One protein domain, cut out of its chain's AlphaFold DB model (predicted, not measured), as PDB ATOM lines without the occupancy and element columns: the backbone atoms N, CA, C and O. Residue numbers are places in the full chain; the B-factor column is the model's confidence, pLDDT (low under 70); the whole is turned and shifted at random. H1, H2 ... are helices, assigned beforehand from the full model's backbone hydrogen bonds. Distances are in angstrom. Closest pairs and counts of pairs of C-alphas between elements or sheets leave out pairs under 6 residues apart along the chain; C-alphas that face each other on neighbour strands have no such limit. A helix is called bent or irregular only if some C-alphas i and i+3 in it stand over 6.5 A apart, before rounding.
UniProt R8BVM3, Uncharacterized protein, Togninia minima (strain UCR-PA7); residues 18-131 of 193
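This is residues 18 to 131 of the 193 residues of an uncharacterized protein of Togninia minima (strain UCR-PA7) (UniProt R8BVM3). One long, kinked helix, H5, runs through the middle of the domain; H3 crosses it on one side, the short H1 packs side by side with a part of it on another side, and the short H4 packs on its first turns. H2 crosses H5 on a third side with looser contact, and two long links without named elements lie toward the ends of an elongated body. The printed part has 114 residues with five named helices, H1 to H5 in order along the chain, and no named strand; the class is all helix. The whole is compact, with a radius of gyration of the C-alphas of 14.0 A, and spans 43 by 28 by 22 A.

H1 is residues 18 to 23, 8.7 A from first to last C-alpha, and begins with C-alpha 18 at (-75.366, 12.741, 46.241). H2 is residues 32 to 47, 22.7 A long. H3 is residues 65 to 81, 22.5 A long, beginning at C-alpha 65 at (-87.663, 30.317, 59.788); it is neither bent nor irregular, but only just: C-alphas 78 and 81 are 6.2 A apart. H4 is residues 84 to 88, 6.0 A long. H5 is residues 103 to 131, 37.8 A long, ending at C-alpha 131 at (-62.432, 27.645, 56.864). H5 has a kink of 51 degrees near residue 110 and is irregular, with C-alphas 105 and 108 at 8.3 A.

H5 is the hub, touching three helices. With residues 113 to 117 alone it touches H1, at a shallow tilt of 7 degrees, opposite ways; the closest C-alphas are those of Leu 20 and Leu 117, 6.3 A apart. With residues 111 to 119 alone it touches H3, at a steep tilt of 53 degrees, opposite ways; the closest C-alphas, of Thr 75 and Lys 115, are 5.6 A apart. With residues 103 to 107 alone it touches H4, where the C-alphas of Gly 85 and Tyr 103 are closest at 5.7 A. H3 and H4 touch only at the corner by their tight link, the closest C-alphas being those of Leu 79 and Gly 85 at 4.3 A. H2 is close to H5 but not clearly touching, at a steep tilt of 64 degrees, the same way, with the C-alphas of Arg 45 and Phe 118 closest at 7.6 A. H2 is also close to H3 but not clearly touching, with the C-alphas of Phe 44 and Tyr 78 closest at 7.5 A. The same holds for H2 and H4, with the C-alphas of Phe 37 and Phe 88 closest at 7.4 A. H1 is apart from H2, H3 and H4. Every O i to N i+4 pair is within hydrogen-bond range in H1, H2, H3 and H4, and 23 of 25 are in H5.

The two C-alphas farthest apart, of Ser 94 and Tyr 131, are 46.0 A apart. The printed part has no cut. The links from H2 to H3, residues 48 to 64, and from H4 to H5, residues 89 to 102, are long. The mean pLDDT of the printed part is 96.1, and no printed residue is under 70.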
ATOM      1  N   THR A  18     -75.388  13.903  47.142       97.69
ATOM      2  CA  THR A  18     -75.366  12.741  46.241       97.69
ATOM      3  C   THR A  18     -76.687  11.974  46.263       97.69
ATOM      4  O   THR A  18     -77.220  11.654  45.208       97.69
ATOM      5  N   GLU A  19     -77.252  11.745  47.448       98.12
ATOM      6  CA  GLU A  19     -78.548  11.078  47.626       98.12
ATOM      7  C   GLU A  19     -79.682  11.897  47.000       98.12
ATOM      8  O   GLU A  19     -80.456  11.366  46.210       98.12
ATOM      9  N   LEU A  20     -79.722  13.210  47.255       98.50
ATOM     10  CA  LEU A  20     -80.724  14.110  46.668       98.50
ATOM     11  C   LEU A  20     -80.655  14.121  45.140       98.50
ATOM     12  O   LEU A  20     -81.684  14.082  44.472       98.50
ATOM     13  N   ARG A  21     -79.443  14.148  44.581       98.31
ATOM     14  CA  ARG A  21     -79.218  14.060  43.134       98.31
ATOM     15  C   ARG A  21     -79.706  12.733  42.555       98.31
ATOM     16  O   ARG A  21     -80.375  12.746  41.528       98.31
ATOM     17  N   ASN A  22     -79.441  11.613  43.227       97.75
ATOM     18  CA  ASN A  22     -79.955  10.301  42.823       97.75
ATOM     19  C   ASN A  22     -81.490  10.246  42.880       97.75
ATOM     20  O   ASN A  22     -82.124   9.735  41.959       97.75
ATOM     21  N   GLU A  23     -82.104  10.786  43.935       98.00
ATOM     22  CA  GLU A  23     -83.564  10.830  44.064       98.00
ATOM     23  C   GLU A  23     -84.225  11.681  42.978       98.00
ATOM     24  O   GLU A  23     -85.295  11.317  42.493       98.00
ATOM     25  N   LEU A  24     -83.565  12.766  42.567       97.88
ATOM     26  CA  LEU A  24     -83.979  13.648  41.475       97.88
ATOM     27  C   LEU A  24     -83.716  13.072  40.073       97.88
ATOM     28  O   LEU A  24     -84.068  13.722  39.092       97.88
ATOM     29  N   ASP A  25     -83.128  11.874  39.980       96.81
ATOM     30  CA  ASP A  25     -82.705  11.218  38.733       96.81
ATOM     31  C   ASP A  25     -81.602  11.979  37.969       96.81
ATOM     32  O   ASP A  25     -81.458  11.886  36.751       96.81
ATOM     33  N   TYR A  26     -80.786  12.722  38.719       97.12
ATOM     34  CA  TYR A  26     -79.631  13.486  38.250       97.12
ATOM     35  C   TYR A  26     -78.378  13.121  39.047       97.12
ATOM     36  O   TYR A  26     -77.638  13.988  39.494       97.12
ATOM     37  N   GLY A  27     -78.178  11.829  39.302       95.88
ATOM     38  CA  GLY A  27     -77.073  11.301  40.104       95.88
ATOM     39  C   GLY A  27     -75.779  11.033  39.337       95.88
ATOM     40  O   GLY A  27     -74.699  11.026  39.923       95.88
ATOM     41  N   ASN A  28     -75.883  10.809  38.025       94.69
ATOM     42  CA  ASN A  28     -74.780  10.321  37.202       94.69
ATOM     43  C   ASN A  28     -74.051  11.481  36.490       94.69
ATOM     44  O   ASN A  28     -74.581  11.998  35.506       94.69
ATOM     45  N   PRO A  29     -72.842  11.885  36.925       91.81
ATOM     46  CA  PRO A  29     -72.116  13.009  36.333       91.81
ATOM     47  C   PRO A  29     -71.602  12.747  34.909       91.81
ATOM     48  O   PRO A  29     -71.200  13.693  34.246       91.81
ATOM     49  N   GLN A  30     -71.616  11.499  34.430       93.12
ATOM     50  CA  GLN A  30     -71.205  11.173  33.060       93.12
ATOM     51  C   GLN A  30     -72.289  11.508  32.027       93.12
ATOM     52  O   GLN A  30     -72.015  11.548  30.831       93.12
ATOM     53  N   LEU A  31     -73.530  11.750  32.467       93.44
ATOM     54  CA  LEU A  31     -74.621  12.110  31.570       93.44
ATOM     55  C   LEU A  31     -74.643  13.630  31.336       93.44
ATOM     56  O   LEU A  31     -74.737  14.386  32.311       93.44
ATOM     57  N   PRO A  32     -74.671  14.101  30.073       94.31
ATOM     58  CA  PRO A  32     -74.743  15.529  29.760       94.31
ATOM     59  C   PRO A  32     -75.915  16.257  30.438       94.31
ATOM     60  O   PRO A  32     -75.735  17.359  30.952       94.31
ATOM     61  N   ARG A  33     -77.094  15.615  30.534       93.75
ATOM     62  CA  ARG A  33     -78.274  16.180  31.220       93.75
ATOM     63  C   ARG A  33     -78.028  16.474  32.704       93.75
ATOM     64  O   ARG A  33     -78.505  17.479  33.221       93.75
ATOM     65  N   CYS A  34     -77.239  15.637  33.382       96.44
ATOM     66  CA  CYS A  34     -76.875  15.846  34.783       96.44
ATOM     67  C   CYS A  34     -75.918  17.021  34.946       96.44
ATOM     68  O   CYS A  34     -76.101  17.826  35.854       96.44
ATOM     69  N   MET A  35     -74.936  17.154  34.054       96.75
ATOM     70  CA  MET A  35     -74.018  18.295  34.075       96.75
ATOM     71  C   MET A  35     -74.760  19.608  33.811       96.75
ATOM     72  O   MET A  35     -74.601  20.552  34.582       96.75
ATOM     73  N   ALA A  36     -75.658  19.627  32.820       96.69
ATOM     74  CA  ALA A  36     -76.522  20.774  32.547       96.69
ATOM     75  C   ALA A  36     -77.360  21.166  33.776       96.69
ATOM     76  O   ALA A  36     -77.390  22.333  34.158       96.69
ATOM     77  N   PHE A  37     -77.967  20.189  34.454       97.75
ATOM     78  CA  PHE A  37     -78.708  20.421  35.694       97.75
ATOM     79  C   PHE A  37     -77.831  20.989  36.824       97.75
ATOM     80  O   PHE A  37     -78.243  21.899  37.547       97.75
ATOM     81  N   TYR A  38     -76.607  20.480  37.000       97.81
ATOM     82  CA  TYR A  38     -75.697  20.968  38.041       97.81
ATOM     83  C   TYR A  38     -75.254  22.408  37.797       97.81
ATOM     84  O   TYR A  38     -75.195  23.197  38.749       97.81
ATOM     85  N   ASP A  39     -74.926  22.727  36.549       98.19
ATOM     86  CA  ASP A  39     -74.495  24.059  36.149       98.19
ATOM     87  C   ASP A  39     -75.642  25.059  36.263       98.19
ATOM     88  O   ASP A  39     -75.442  26.128  36.847       98.19
ATOM     89  N   ASP A  40     -76.851  24.689  35.839       98.50
ATOM     90  CA  ASP A  40     -78.031  25.544  35.964       98.50
ATOM     91  C   ASP A  40     -78.341  25.865  37.433       98.50
ATOM     92  O   ASP A  40     -78.388  27.036  37.819       98.50
ATOM     93  N   ILE A  41     -78.378  24.849  38.310       98.19
ATOM     94  CA  ILE A  41     -78.530  25.052  39.761       98.19
ATOM     95  C   ILE A  41     -77.435  25.964  40.316       98.19
ATOM     96  O   ILE A  41     -77.698  26.829  41.160       98.19
ATOM     97  N   ARG A  42     -76.183  25.765  39.901       97.75
ATOM     98  CA  ARG A  42     -75.052  26.565  40.382       97.75
ATOM     99  C   ARG A  42     -75.194  28.026  39.964       97.75
ATOM    100  O   ARG A  42     -74.947  28.903  40.796       97.75
ATOM    101  N   VAL A  43     -75.555  28.286  38.711       98.19
ATOM    102  CA  VAL A  43     -75.759  29.636  38.171       98.19
ATOM    103  C   VAL A  43     -76.957  30.291  38.849       98.19
ATOM    104  O   VAL A  43     -76.814  31.385  39.401       98.19
ATOM    105  N   PHE A  44     -78.093  29.595  38.906       98.56
ATOM    106  CA  PHE A  44     -79.316  30.080  39.535       98.56
ATOM    107  C   PHE A  44     -79.085  30.487  40.991       98.56
ATOM    108  O   PHE A  44     -79.396  31.611  41.386       98.56
ATOM    109  N   ARG A  45     -78.442  29.622  41.787       97.69
ATOM    110  CA  ARG A  45     -78.171  29.908  43.204       97.69
ATOM    111  C   ARG A  45     -77.380  31.192  43.425       97.69
ATOM    112  O   ARG A  45     -77.621  31.887  44.408       97.69
ATOM    113  N   ARG A  46     -76.425  31.499  42.543       96.88
ATOM    114  CA  ARG A  46     -75.576  32.696  42.654       96.88
ATOM    115  C   ARG A  46     -76.339  33.977  42.322       96.88
ATOM    116  O   ARG A  46     -76.151  34.977  43.020       96.88
ATOM    117  N   LYS A  47     -77.184  33.938  41.284       97.62
ATOM    118  CA  LYS A  47     -77.977  35.098  40.849       97.62
ATOM    119  C   LYS A  47     -79.171  35.380  41.766       97.62
ATOM    120  O   LYS A  47     -79.522  36.537  41.947       97.62
ATOM    121  N   TYR A  48     -79.759  34.347  42.371       98.31
ATOM    122  CA  TYR A  48     -81.000  34.479  43.131       98.31
ATOM    123  C   TYR A  48     -80.874  35.398  44.358       98.31
ATOM    124  O   TYR A  48     -79.873  35.382  45.091       98.31
ATOM    125  N   ARG A  49     -81.932  36.169  44.605       98.44
ATOM    126  CA  ARG A  49     -82.158  37.002  45.789       98.44
ATOM    127  C   ARG A  49     -83.593  36.761  46.261       98.44
ATOM    128  O   ARG A  49     -84.477  36.646  45.421       98.44
ATOM    129  N   THR A  50     -83.808  36.646  47.571       98.06
ATOM    130  CA  THR A  50     -85.166  36.557  48.138       98.06
ATOM    131  C   THR A  50     -85.918  37.874  47.959       98.06
ATOM    132  O   THR A  50     -85.307  38.905  47.663       98.06
ATOM    133  N   SER A  51     -87.225  37.862  48.228       96.75
ATOM    134  CA  SER A  51     -88.057  39.075  48.284       96.75
ATOM    135  C   SER A  51     -87.505  40.151  49.239       96.75
ATOM    136  O   SER A  51     -87.670  41.342  49.003       96.75
ATOM    137  N   GLN A  52     -86.785  39.728  50.282       94.62
ATOM    138  CA  GLN A  52     -86.127  40.587  51.276       94.62
ATOM    139  C   GLN A  52     -84.679  40.961  50.905       94.62
ATOM    140  O   GLN A  52     -83.934  41.490  51.728       94.62
ATOM    141  N   GLY A  53     -84.225  40.642  49.690       96.69
ATOM    142  CA  GLY A  53     -82.876  40.959  49.214       96.69
ATOM    143  C   GLY A  53     -81.769  40.021  49.711       96.69
ATOM    144  O   GLY A  53     -80.595  40.247  49.406       96.69
ATOM    145  N   VAL A  54     -82.098  38.937  50.422       97.44
ATOM    146  CA  VAL A  54     -81.099  37.986  50.934       97.44
ATOM    147  C   VAL A  54     -80.524  37.159  49.772       97.44
ATOM    148  O   VAL A  54     -81.282  36.540  49.022       97.44
ATOM    149  N   PRO A  55     -79.188  37.090  49.594       98.06
ATOM    150  CA  PRO A  55     -78.558  36.202  48.615       98.06
ATOM    151  C   PRO A  55     -78.964  34.743  48.801       98.06
ATOM    152  O   PRO A  55     -78.811  34.195  49.890       98.06
ATOM    153  N   GLY A  56     -79.384  34.075  47.721       97.06
ATOM    154  CA  GLY A  56     -79.800  32.668  47.772       97.06
ATOM    155  C   GLY A  56     -78.733  31.746  48.363       97.06
ATOM    156  O   GLY A  56     -79.040  30.842  49.133       97.06
ATOM    157  N   VAL A  57     -77.457  32.025  48.086       97.81
ATOM    158  CA  VAL A  57     -76.312  31.295  48.655       97.81
ATOM    159  C   VAL A  57     -76.157  31.430  50.176       97.81
ATOM    160  O   VAL A  57     -75.507  30.581  50.787       97.81
ATOM    161  N   ASN A  58     -76.751  32.459  50.787       97.75
ATOM    162  CA  ASN A  58     -76.695  32.712  52.228       97.75
ATOM    163  C   ASN A  58     -77.808  31.982  53.001       97.75
ATOM    164  O   ASN A  58     -77.810  31.994  54.227       97.75
ATOM    165  N   LEU A  59     -78.706  31.277  52.311       97.94
ATOM    166  CA  LEU A  59     -79.778  30.491  52.921       97.94
ATOM    167  C   LEU A  59     -79.265  29.097  53.333       97.94
ATOM    168  O   LEU A  59     -79.556  28.091  52.680       97.94
ATOM    169  N   TRP A  60     -78.428  29.032  54.372       97.00
ATOM    170  CA  TRP A  60     -77.722  27.805  54.794       97.00
ATOM    171  C   TRP A  60     -78.096  27.287  56.188       97.00
ATOM    172  O   TRP A  60     -77.648  26.207  56.561       97.00
ATOM    173  N   ASP A  61     -78.889  28.025  56.963       96.12
ATOM    174  CA  ASP A  61     -79.403  27.560  58.264       96.12
ATOM    175  C   ASP A  61     -80.797  26.939  58.114       96.12
ATOM    176  O   ASP A  61     -81.776  27.639  57.886       96.12
ATOM    177  N   TRP A  62     -80.891  25.614  58.268       96.12
ATOM    178  CA  TRP A  62     -82.153  24.881  58.147       96.12
ATOM    179  C   TRP A  62     -83.156  25.210  59.258       96.12
ATOM    180  O   TRP A  62     -84.357  25.075  59.039       96.12
ATOM    181  N   LYS A  63     -82.684  25.593  60.451       94.62
ATOM    182  CA  LYS A  63     -83.552  25.850  61.610       94.62
ATOM    183  C   LYS A  63     -84.145  27.258  61.588       94.62
ATOM    184  O   LYS A  63     -85.179  27.478  62.214       94.62
ATOM    185  N   SER A  64     -83.513  28.186  60.873       96.31
ATOM    186  CA  SER A  64     -84.015  29.548  60.710       96.31
ATOM    187  C   SER A  64     -85.311  29.555  59.896       96.31
ATOM    188  O   SER A  64     -85.362  29.067  58.765       96.31
ATOM    189  N   ARG A  65     -86.371  30.142  60.468       96.00
ATOM    190  CA  ARG A  65     -87.663  30.317  59.788       96.00
ATOM    191  C   ARG A  65     -87.526  31.197  58.547       96.00
ATOM    192  O   ARG A  65     -88.132  30.894  57.524       96.00
ATOM    193  N   GLU A  66     -86.716  32.246  58.632       97.12
ATOM    194  CA  GLU A  66     -86.437  33.152  57.518       97.12
ATOM    195  C   GLU A  66     -85.750  32.408  56.369       97.12
ATOM    196  O   GLU A  66     -86.184  32.482  55.222       97.12
ATOM    197  N   HIS A  67     -84.743  31.589  56.676       98.00
ATOM    198  CA  HIS A  67     -84.083  30.781  55.657       98.00
ATOM    199  C   HIS A  67     -85.005  29.707  55.082       98.00
ATOM    200  O   HIS A  67     -84.952  29.437  53.886       98.00
ATOM    201  N   GLN A  68     -85.875  29.103  55.898       98.06
ATOM    202  CA  GLN A  68     -86.890  28.170  55.408       98.06
ATOM    203  C   GLN A  68     -87.858  28.834  54.430       98.06
ATOM    204  O   GLN A  68     -88.201  28.202  53.429       98.06
ATOM    205  N   ALA A  69     -88.281  30.069  54.707       98.19
ATOM    206  CA  ALA A  69     -89.114  30.859  53.807       98.19
ATOM    207  C   ALA A  69     -88.354  31.187  52.516       98.19
ATOM    208  O   ALA A  69     -88.809  30.812  51.440       98.19
ATOM    209  N   GLY A  70     -87.140  31.736  52.619       98.50
ATOM    210  CA  GLY A  70     -86.308  32.054  51.457       98.50
ATOM    211  C   GLY A  70     -85.975  30.835  50.590       98.50
ATOM    212  O   GLY A  70     -85.969  30.934  49.369       98.50
ATOM    213  N   LEU A  71     -85.740  29.660  51.187       98.62
ATOM    214  CA  LEU A  71     -85.523  28.407  50.452       98.62
ATOM    215  C   LEU A  71     -86.795  27.929  49.740       98.62
ATOM    216  O   LEU A  71     -86.700  27.327  48.670       98.62
ATOM    217  N   THR A  72     -87.973  28.163  50.327       98.62
ATOM    218  CA  THR A  72     -89.259  27.888  49.671       98.62
ATOM    219  C   THR A  72     -89.453  28.816  48.472       98.62
ATOM    220  O   THR A  72     -89.684  28.302  47.380       98.62
ATOM    221  N   GLU A  73     -89.269  30.132  48.650       98.62
ATOM    222  CA  GLU A  73     -89.339  31.121  47.560       98.62
ATOM    223  C   GLU A  73     -88.370  30.746  46.432       98.62
ATOM    224  O   GLU A  73     -88.762  30.593  45.282       98.62
ATOM    225  N   MET A  74     -87.113  30.465  46.780       98.62
ATOM    226  CA  MET A  74     -86.071  30.087  45.826       98.62
ATOM    227  C   MET A  74     -86.424  28.836  45.016       98.62
ATOM    228  O   MET A  74     -86.076  28.729  43.842       98.62
ATOM    229  N   THR A  75     -87.099  27.875  45.645       98.81
ATOM    230  CA  THR A  75     -87.540  26.637  44.992       98.81
ATOM    231  C   THR A  75     -88.691  26.894  44.023       98.81
ATOM    232  O   THR A  75     -88.688  26.335  42.928       98.81
ATOM    233  N   GLN A  76     -89.654  27.731  44.413       98.69
ATOM    234  CA  GLN A  76     -90.774  28.137  43.558       98.69
ATOM    235  C   GLN A  76     -90.274  28.950  42.364       98.69
ATOM    236  O   GLN A  76     -90.566  28.592  41.228       98.69
ATOM    237  N   ALA A  77     -89.415  29.940  42.603       98.69
ATOM    238  CA  ALA A  77     -88.813  30.742  41.547       98.69
ATOM    239  C   ALA A  77     -88.039  29.881  40.537       98.69
ATOM    240  O   ALA A  77     -88.186  30.034  39.328       98.69
ATOM    241  N   TYR A  78     -87.251  28.916  41.023       98.75
ATOM    242  CA  TYR A  78     -86.516  28.009  40.144       98.75
ATOM    243  C   TYR A  78     -87.450  27.136  39.300       98.75
ATOM    244  O   TYR A  78     -87.302  27.070  38.085       98.75
ATOM    245  N   LEU A  79     -88.380  26.422  39.937       98.56
ATOM    246  CA  LEU A  79     -89.143  25.376  39.257       98.56
ATOM    247  C   LEU A  79     -90.348  25.911  38.485       98.56
ATOM    248  O   LEU A  79     -90.622  25.414  37.391       98.56
ATOM    249  N   ASP A  80     -91.060  26.874  39.066       98.19
ATOM    250  CA  ASP A  80     -92.325  27.389  38.550       98.19
ATOM    251  C   ASP A  80     -92.106  28.646  37.699       98.19
ATOM    252  O   ASP A  80     -92.514  28.662  36.541       98.19
ATOM    253  N   GLU A  81     -91.435  29.671  38.232       98.06
ATOM    254  CA  GLU A  81     -91.312  30.976  37.556       98.06
ATOM    255  C   GLU A  81     -90.327  30.941  36.380       98.06
ATOM    256  O   GLU A  81     -90.637  31.427  35.296       98.06
ATOM    257  N   GLU A  82     -89.154  30.323  36.554       97.38
ATOM    258  CA  GLU A  82     -88.184  30.123  35.461       97.38
ATOM    259  C   GLU A  82     -88.524  28.893  34.598       97.38
ATOM    260  O   GLU A  82     -87.868  28.631  33.594       97.38
ATOM    261  N   GLY A  83     -89.553  28.123  34.974       97.44
ATOM    262  CA  GLY A  83     -90.042  26.973  34.211       97.44
ATOM    263  C   GLY A  83     -89.136  25.735  34.240       97.44
ATOM    264  O   GLY A  83     -89.421  24.751  33.548       97.44
ATOM    265  N   ASN A  84     -88.076  25.727  35.058       98.00
ATOM    266  CA  ASN A  84     -87.102  24.632  35.081       98.00
ATOM    267  C   ASN A  84     -87.705  23.292  35.523       98.00
ATOM    268  O   ASN A  84     -87.162  22.238  35.189       98.00
ATOM    269  N   GLY A  85     -88.844  23.297  36.226       97.38
ATOM    270  CA  GLY A  85     -89.564  22.073  36.570       97.38
ATOM    271  C   GLY A  85     -89.902  21.241  35.330       97.38
ATOM    272  O   GLY A  85     -89.588  20.055  35.279       97.38
ATOM    273  N   ARG A  86     -90.456  21.871  34.288       96.06
ATOM    274  CA  ARG A  86     -90.823  21.187  33.034       96.06
ATOM    275  C   ARG A  86     -89.618  20.891  32.141       96.06
ATOM    276  O   ARG A  86     -89.646  19.918  31.401       96.06
ATOM    277  N   VAL A  87     -88.555  21.692  32.233       95.94
ATOM    278  CA  VAL A  87     -87.309  21.473  31.475       95.94
ATOM    279  C   VAL A  87     -86.580  20.217  31.955       95.94
ATOM    280  O   VAL A  87     -86.132  19.407  31.140       95.94
ATOM    281  N   PHE A  88     -86.459  20.052  33.275       96.88
ATOM    282  CA  PHE A  88     -85.704  18.954  33.878       96.88
ATOM    283  C   PHE A  88     -86.569  17.750  34.270       96.88
ATOM    284  O   PHE A  88     -86.021  16.668  34.446       96.88
ATOM    285  N   TRP A  89     -87.888  17.881  34.397       97.38
ATOM    286  CA  TRP A  89     -88.802  16.745  34.591       97.38
ATOM    287  C   TRP A  89     -90.003  16.870  33.645       97.38
ATOM    288  O   TRP A  89     -91.128  17.115  34.092       97.38
ATOM    289  N   PRO A  90     -89.762  16.743  32.329       96.31
ATOM    290  CA  PRO A  90     -90.789  16.864  31.300       96.31
ATOM    291  C   PRO A  90     -91.859  15.780  31.449       96.31
ATOM    292  O   PRO A  90     -91.593  14.665  31.917       96.31
ATOM    293  N   ALA A  91     -93.082  16.105  31.029       92.06
ATOM    294  CA  ALA A  91     -94.169  15.133  31.028       92.06
ATOM    295  C   ALA A  91     -94.080  14.189  29.823       92.06
ATOM    296  O   ALA A  91     -94.461  13.022  29.915       92.06
ATOM    297  N   GLU A  92     -93.531  14.707  28.732       90.44
ATOM    298  CA  GLU A  92     -93.449  14.105  27.417       90.44
ATOM    299  C   GLU A  92     -92.446  12.952  27.402       90.44
ATOM    300  O   GLU A  92     -91.292  13.081  27.823       90.44
ATOM    301  N   GLU A  93     -92.886  11.813  26.876       82.88
ATOM    302  CA  GLU A  93     -92.081  10.593  26.826       82.88
ATOM    303  C   GLU A  93     -90.945  10.673  25.797       82.88
ATOM    304  O   GLU A  93     -89.892  10.073  25.989       82.88
ATOM    305  N   SER A  94     -91.115  11.490  24.756       87.81
ATOM    306  CA  SER A  94     -90.104  11.751  23.725       87.81
ATOM    307  C   SER A  94     -89.010  12.734  24.154       87.81
ATOM    308  O   SER A  94     -88.090  13.002  23.380       87.81
ATOM    309  N   SER A  95     -89.098  13.313  25.356       87.62
ATOM    310  CA  SER A  95     -88.154  14.344  25.777       87.62
ATOM    311  C   SER A  95     -86.756  13.770  26.041       87.62
ATOM    312  O   SER A  95     -86.627  12.755  26.729       87.62
ATOM    313  N   PRO A  96     -85.674  14.449  25.608       81.56
ATOM    314  CA  PRO A  96     -84.303  14.022  25.904       81.56
ATOM    315  C   PRO A  96     -83.971  14.030  27.406       81.56
ATOM    316  O   PRO A  96     -83.022  13.375  27.832       81.56
ATOM    317  N   ASN A  97     -84.757  14.749  28.217       82.81
ATOM    318  CA  ASN A  97     -84.634  14.793  29.676       82.81
ATOM    319  C   ASN A  97     -85.649  13.881  30.377       82.81
ATOM    320  O   ASN A  97     -86.002  14.127  31.532       82.81
ATOM    321  N   ARG A  98     -86.170  12.860  29.686       85.25
ATOM    322  CA  ARG A  98     -87.100  11.917  30.298       85.25
ATOM    323  C   ARG A  98     -86.435  11.238  31.493       85.25
ATOM    324  O   ARG A  98     -85.384  10.612  31.378       85.25
ATOM    325  N   ASN A  99     -87.103  11.364  32.631       87.50
ATOM    326  CA  ASN A  99     -86.656  10.868  33.921       87.50
ATOM    327  C   ASN A  99     -87.741   9.989  34.541       87.50
ATOM    328  O   ASN A  99     -88.895   9.996  34.106       87.50
ATOM    329  N   ARG A 100     -87.391   9.293  35.625       92.94
ATOM    330  CA  ARG A 100     -88.368   8.566  36.453       92.94
ATOM    331  C   ARG A 100     -89.428   9.484  37.078       92.94
ATOM    332  O   ARG A 100     -90.509   9.016  37.406       92.94
ATOM    333  N   LEU A 101     -89.099  10.759  37.289       95.69
ATOM    334  CA  LEU A 101     -90.009  11.762  37.847       95.69
ATOM    335  C   LEU A 101     -90.567  12.663  36.743       95.69
ATOM    336  O   LEU A 101     -89.856  13.005  35.795       95.69
ATOM    337  N   ASN A 102     -91.805  13.115  36.926       95.62
ATOM    338  CA  ASN A 102     -92.515  14.020  36.027       95.62
ATOM    339  C   ASN A 102     -93.000  15.241  36.811       95.62
ATOM    340  O   ASN A 102     -93.708  15.086  37.798       95.62
ATOM    341  N   TYR A 103     -92.695  16.462  36.368       96.88
ATOM    342  CA  TYR A 103     -93.064  17.657  37.126       96.88
ATOM    343  C   TYR A 103     -94.571  17.826  37.295       96.88
ATOM    344  O   TYR A 103     -95.022  18.207  38.366       96.88
ATOM    345  N   SER A 104     -95.377  17.492  36.289       95.38
ATOM    346  CA  SER A 104     -96.833  17.656  36.383       95.38
ATOM    347  C   SER A 104     -97.464  16.718  37.421       95.38
ATOM    348  O   SER A 104     -98.479  17.066  38.016       95.38
ATOM    349  N   ILE A 105     -96.835  15.572  37.695       96.75
ATOM    350  CA  ILE A 105     -97.333  14.554  38.632       96.75
ATOM    351  C   ILE A 105     -96.621  14.672  39.990       96.75
ATOM    352  O   ILE A 105     -97.255  14.793  41.034       96.75
ATOM    353  N   ASP A 106     -95.293  14.724  39.973       97.81
ATOM    354  CA  ASP A 106     -94.410  14.645  41.137       97.81
ATOM    355  C   ASP A 106     -93.957  16.017  41.677       97.81
ATOM    356  O   ASP A 106     -93.027  16.074  42.491       97.81
ATOM    357  N   HIS A 107     -94.571  17.136  41.260       97.56
ATOM    358  CA  HIS A 107     -94.128  18.496  41.623       97.56
ATOM    359  C   HIS A 107     -93.872  18.679  43.124       97.56
ATOM    360  O   HIS A 107     -92.860  19.268  43.497       97.56
ATOM    361  N   LEU A 108     -94.735  18.165  44.010       98.25
ATOM    362  CA  LEU A 108     -94.544  18.293  45.463       98.25
ATOM    363  C   LEU A 108     -93.263  17.598  45.937       98.25
ATOM    364  O   LEU A 108     -92.506  18.150  46.744       98.25
ATOM    365  N   ARG A 109     -92.989  16.400  45.411       98.31
ATOM    366  CA  ARG A 109     -91.779  15.641  45.734       98.31
ATOM    367  C   ARG A 109     -90.541  16.347  45.193       98.31
ATOM    368  O   ARG A 109     -89.570  16.505  45.933       98.31
ATOM    369  N   ILE A 110     -90.590  16.804  43.943       98.56
ATOM    370  CA  ILE A 110     -89.492  17.527  43.292       98.56
ATOM    371  C   ILE A 110     -89.187  18.824  44.048       98.56
ATOM    372  O   ILE A 110     -88.035  19.048  44.415       98.56
ATOM    373  N   LYS A 111     -90.204  19.628  44.389       98.69
ATOM    374  CA  LYS A 111     -90.053  20.847  45.203       98.69
ATOM    375  C   LYS A 111     -89.361  20.548  46.531       98.69
ATOM    376  O   LYS A 111     -88.393  21.217  46.889       98.69
ATOM    377  N   ARG A 112     -89.796  19.505  47.245       98.44
ATOM    378  CA  ARG A 112     -89.166  19.098  48.510       98.44
ATOM    379  C   ARG A 112     -87.682  18.765  48.329       98.44
ATOM    380  O   ARG A 112     -86.855  19.242  49.106       98.44
ATOM    381  N   LEU A 113     -87.351  17.965  47.318       98.62
ATOM    382  CA  LEU A 113     -85.979  17.533  47.040       98.62
ATOM    383  C   LEU A 113     -85.082  18.698  46.602       98.62
ATOM    384  O   LEU A 113     -83.959  18.823  47.087       98.62
ATOM    385  N   ILE A 114     -85.582  19.597  45.752       98.69
ATOM    386  CA  ILE A 114     -84.841  20.778  45.288       98.69
ATOM    387  C   ILE A 114     -84.580  21.753  46.431       98.69
ATOM    388  O   ILE A 114     -83.448  22.209  46.595       98.69
ATOM    389  N   LYS A 115     -85.573  21.989  47.293       98.75
ATOM    390  CA  LYS A 115     -85.397  22.799  48.502       98.75
ATOM    391  C   LYS A 115     -84.274  22.255  49.391       98.75
ATOM    392  O   LYS A 115     -83.408  23.005  49.847       98.75
ATOM    393  N   GLN A 116     -84.269  20.942  49.626       98.62
ATOM    394  CA  GLN A 116     -83.219  20.270  50.397       98.62
ATOM    395  C   GLN A 116     -81.854  20.353  49.700       98.62
ATOM    396  O   GLN A 116     -80.836  20.563  50.366       98.62
ATOM    397  N   LEU A 117     -81.823  20.236  48.370       98.75
ATOM    398  CA  LEU A 117     -80.600  20.324  47.577       98.75
ATOM    399  C   LEU A 117     -79.989  21.726  47.646       98.75
ATOM    400  O   LEU A 117     -78.792  21.850  47.913       98.75
ATOM    401  N   PHE A 118     -80.794  22.779  47.491       98.69
ATOM    402  CA  PHE A 118     -80.341  24.159  47.664       98.69
ATOM    403  C   PHE A 118     -79.747  24.390  49.046       98.69
ATOM    404  O   PHE A 118     -78.609  24.853  49.141       98.69
ATOM    405  N   PHE A 119     -80.445  23.973  50.102       98.56
ATOM    406  CA  PHE A 119     -79.918  24.041  51.462       98.56
ATOM    407  C   PHE A 119     -78.554  23.346  51.588       98.56
ATOM    408  O   PHE A 119     -77.596  23.944  52.081       98.56
ATOM    409  N   ARG A 120     -78.432  22.095  51.125       98.12
ATOM    410  CA  ARG A 120     -77.189  21.322  51.251       98.12
ATOM    411  C   ARG A 120     -76.026  21.969  50.502       98.12
ATOM    412  O   ARG A 120     -74.918  22.027  51.039       98.12
ATOM    413  N   LEU A 121     -76.275  22.485  49.302       98.25
ATOM    414  CA  LEU A 121     -75.268  23.188  48.509       98.25
ATOM    415  C   LEU A 121     -74.870  24.532  49.143       98.25
ATOM    416  O   LEU A 121     -73.690  24.894  49.133       98.25
ATOM    417  N   ASN A 122     -75.828  25.266  49.715       98.12
ATOM    418  CA  ASN A 122     -75.578  26.515  50.442       98.12
ATOM    419  C   ASN A 122     -74.739  26.261  51.696       98.12
ATOM    420  O   ASN A 122     -73.723  26.922  51.904       98.12
ATOM    421  N   LEU A 123     -75.098  25.246  52.485       97.19
ATOM    422  CA  LEU A 123     -74.362  24.853  53.683       97.19
ATOM    423  C   LEU A 123     -72.930  24.412  53.364       97.19
ATOM    424  O   LEU A 123     -72.003  24.770  54.091       97.19
ATOM    425  N   GLN A 124     -72.736  23.656  52.280       96.12
ATOM    426  CA  GLN A 124     -71.400  23.276  51.823       96.12
ATOM    427  C   GLN A 124     -70.562  24.515  51.481       96.12
ATOM    428  O   GLN A 124     -69.425  24.625  51.930       96.12
ATOM    429  N   GLN A 125     -71.128  25.473  50.741       95.62
ATOM    430  CA  GLN A 125     -70.432  26.715  50.402       95.62
ATOM    431  C   GLN A 125     -70.092  27.547  51.644       95.62
ATOM    432  O   GLN A 125     -68.957  28.003  51.777       95.62
ATOM    433  N   TYR A 126     -71.043  27.718  52.564       95.62
ATOM    434  CA  TYR A 126     -70.829  28.442  53.816       95.62
ATOM    435  C   TYR A 126     -69.678  27.837  54.628       95.62
ATOM    436  O   TYR A 126     -68.758  28.551  55.029       95.62
ATOM    437  N   ARG A 127     -69.675  26.508  54.798       94.25
ATOM    438  CA  ARG A 127     -68.588  25.786  55.474       94.25
ATOM    439  C   ARG A 127     -67.250  26.010  54.777       94.25
ATOM    440  O   ARG A 127     -66.293  26.398  55.434       94.25
ATOM    441  N   ASN A 128     -67.199  25.835  53.459       93.88
ATOM    442  CA  ASN A 128     -65.972  26.019  52.683       93.88
ATOM    443  C   ASN A 128     -65.404  27.438  52.822       93.88
ATOM    444  O   ASN A 128     -64.191  27.607  52.907       93.88
ATOM    445  N   ASN A 129     -66.263  28.456  52.870       91.94
ATOM    446  CA  ASN A 129     -65.826  29.838  53.042       91.94
ATOM    447  C   ASN A 129     -65.348  30.104  54.474       91.94
ATOM    448  O   ASN A 129     -64.314  30.741  54.654       91.94
ATOM    449  N   LYS A 130     -66.037  29.563  55.487       87.69
ATOM    450  CA  LYS A 130     -65.662  29.734  56.898       87.69
ATOM    451  C   LYS A 130     -64.221  29.290  57.182       87.69
ATOM    452  O   LYS A 130     -63.501  29.998  57.875       87.69
ATOM    453  N   TYR A 131     -63.791  28.154  56.633       77.69
ATOM    454  CA  TYR A 131     -62.432  27.645  56.864       77.69
ATOM    455  C   TYR A 131     -61.363  28.402  56.064       77.69
ATOM    456  O   TYR A 131     -60.303  28.693  56.604       77.69
TER     457      TYR A 131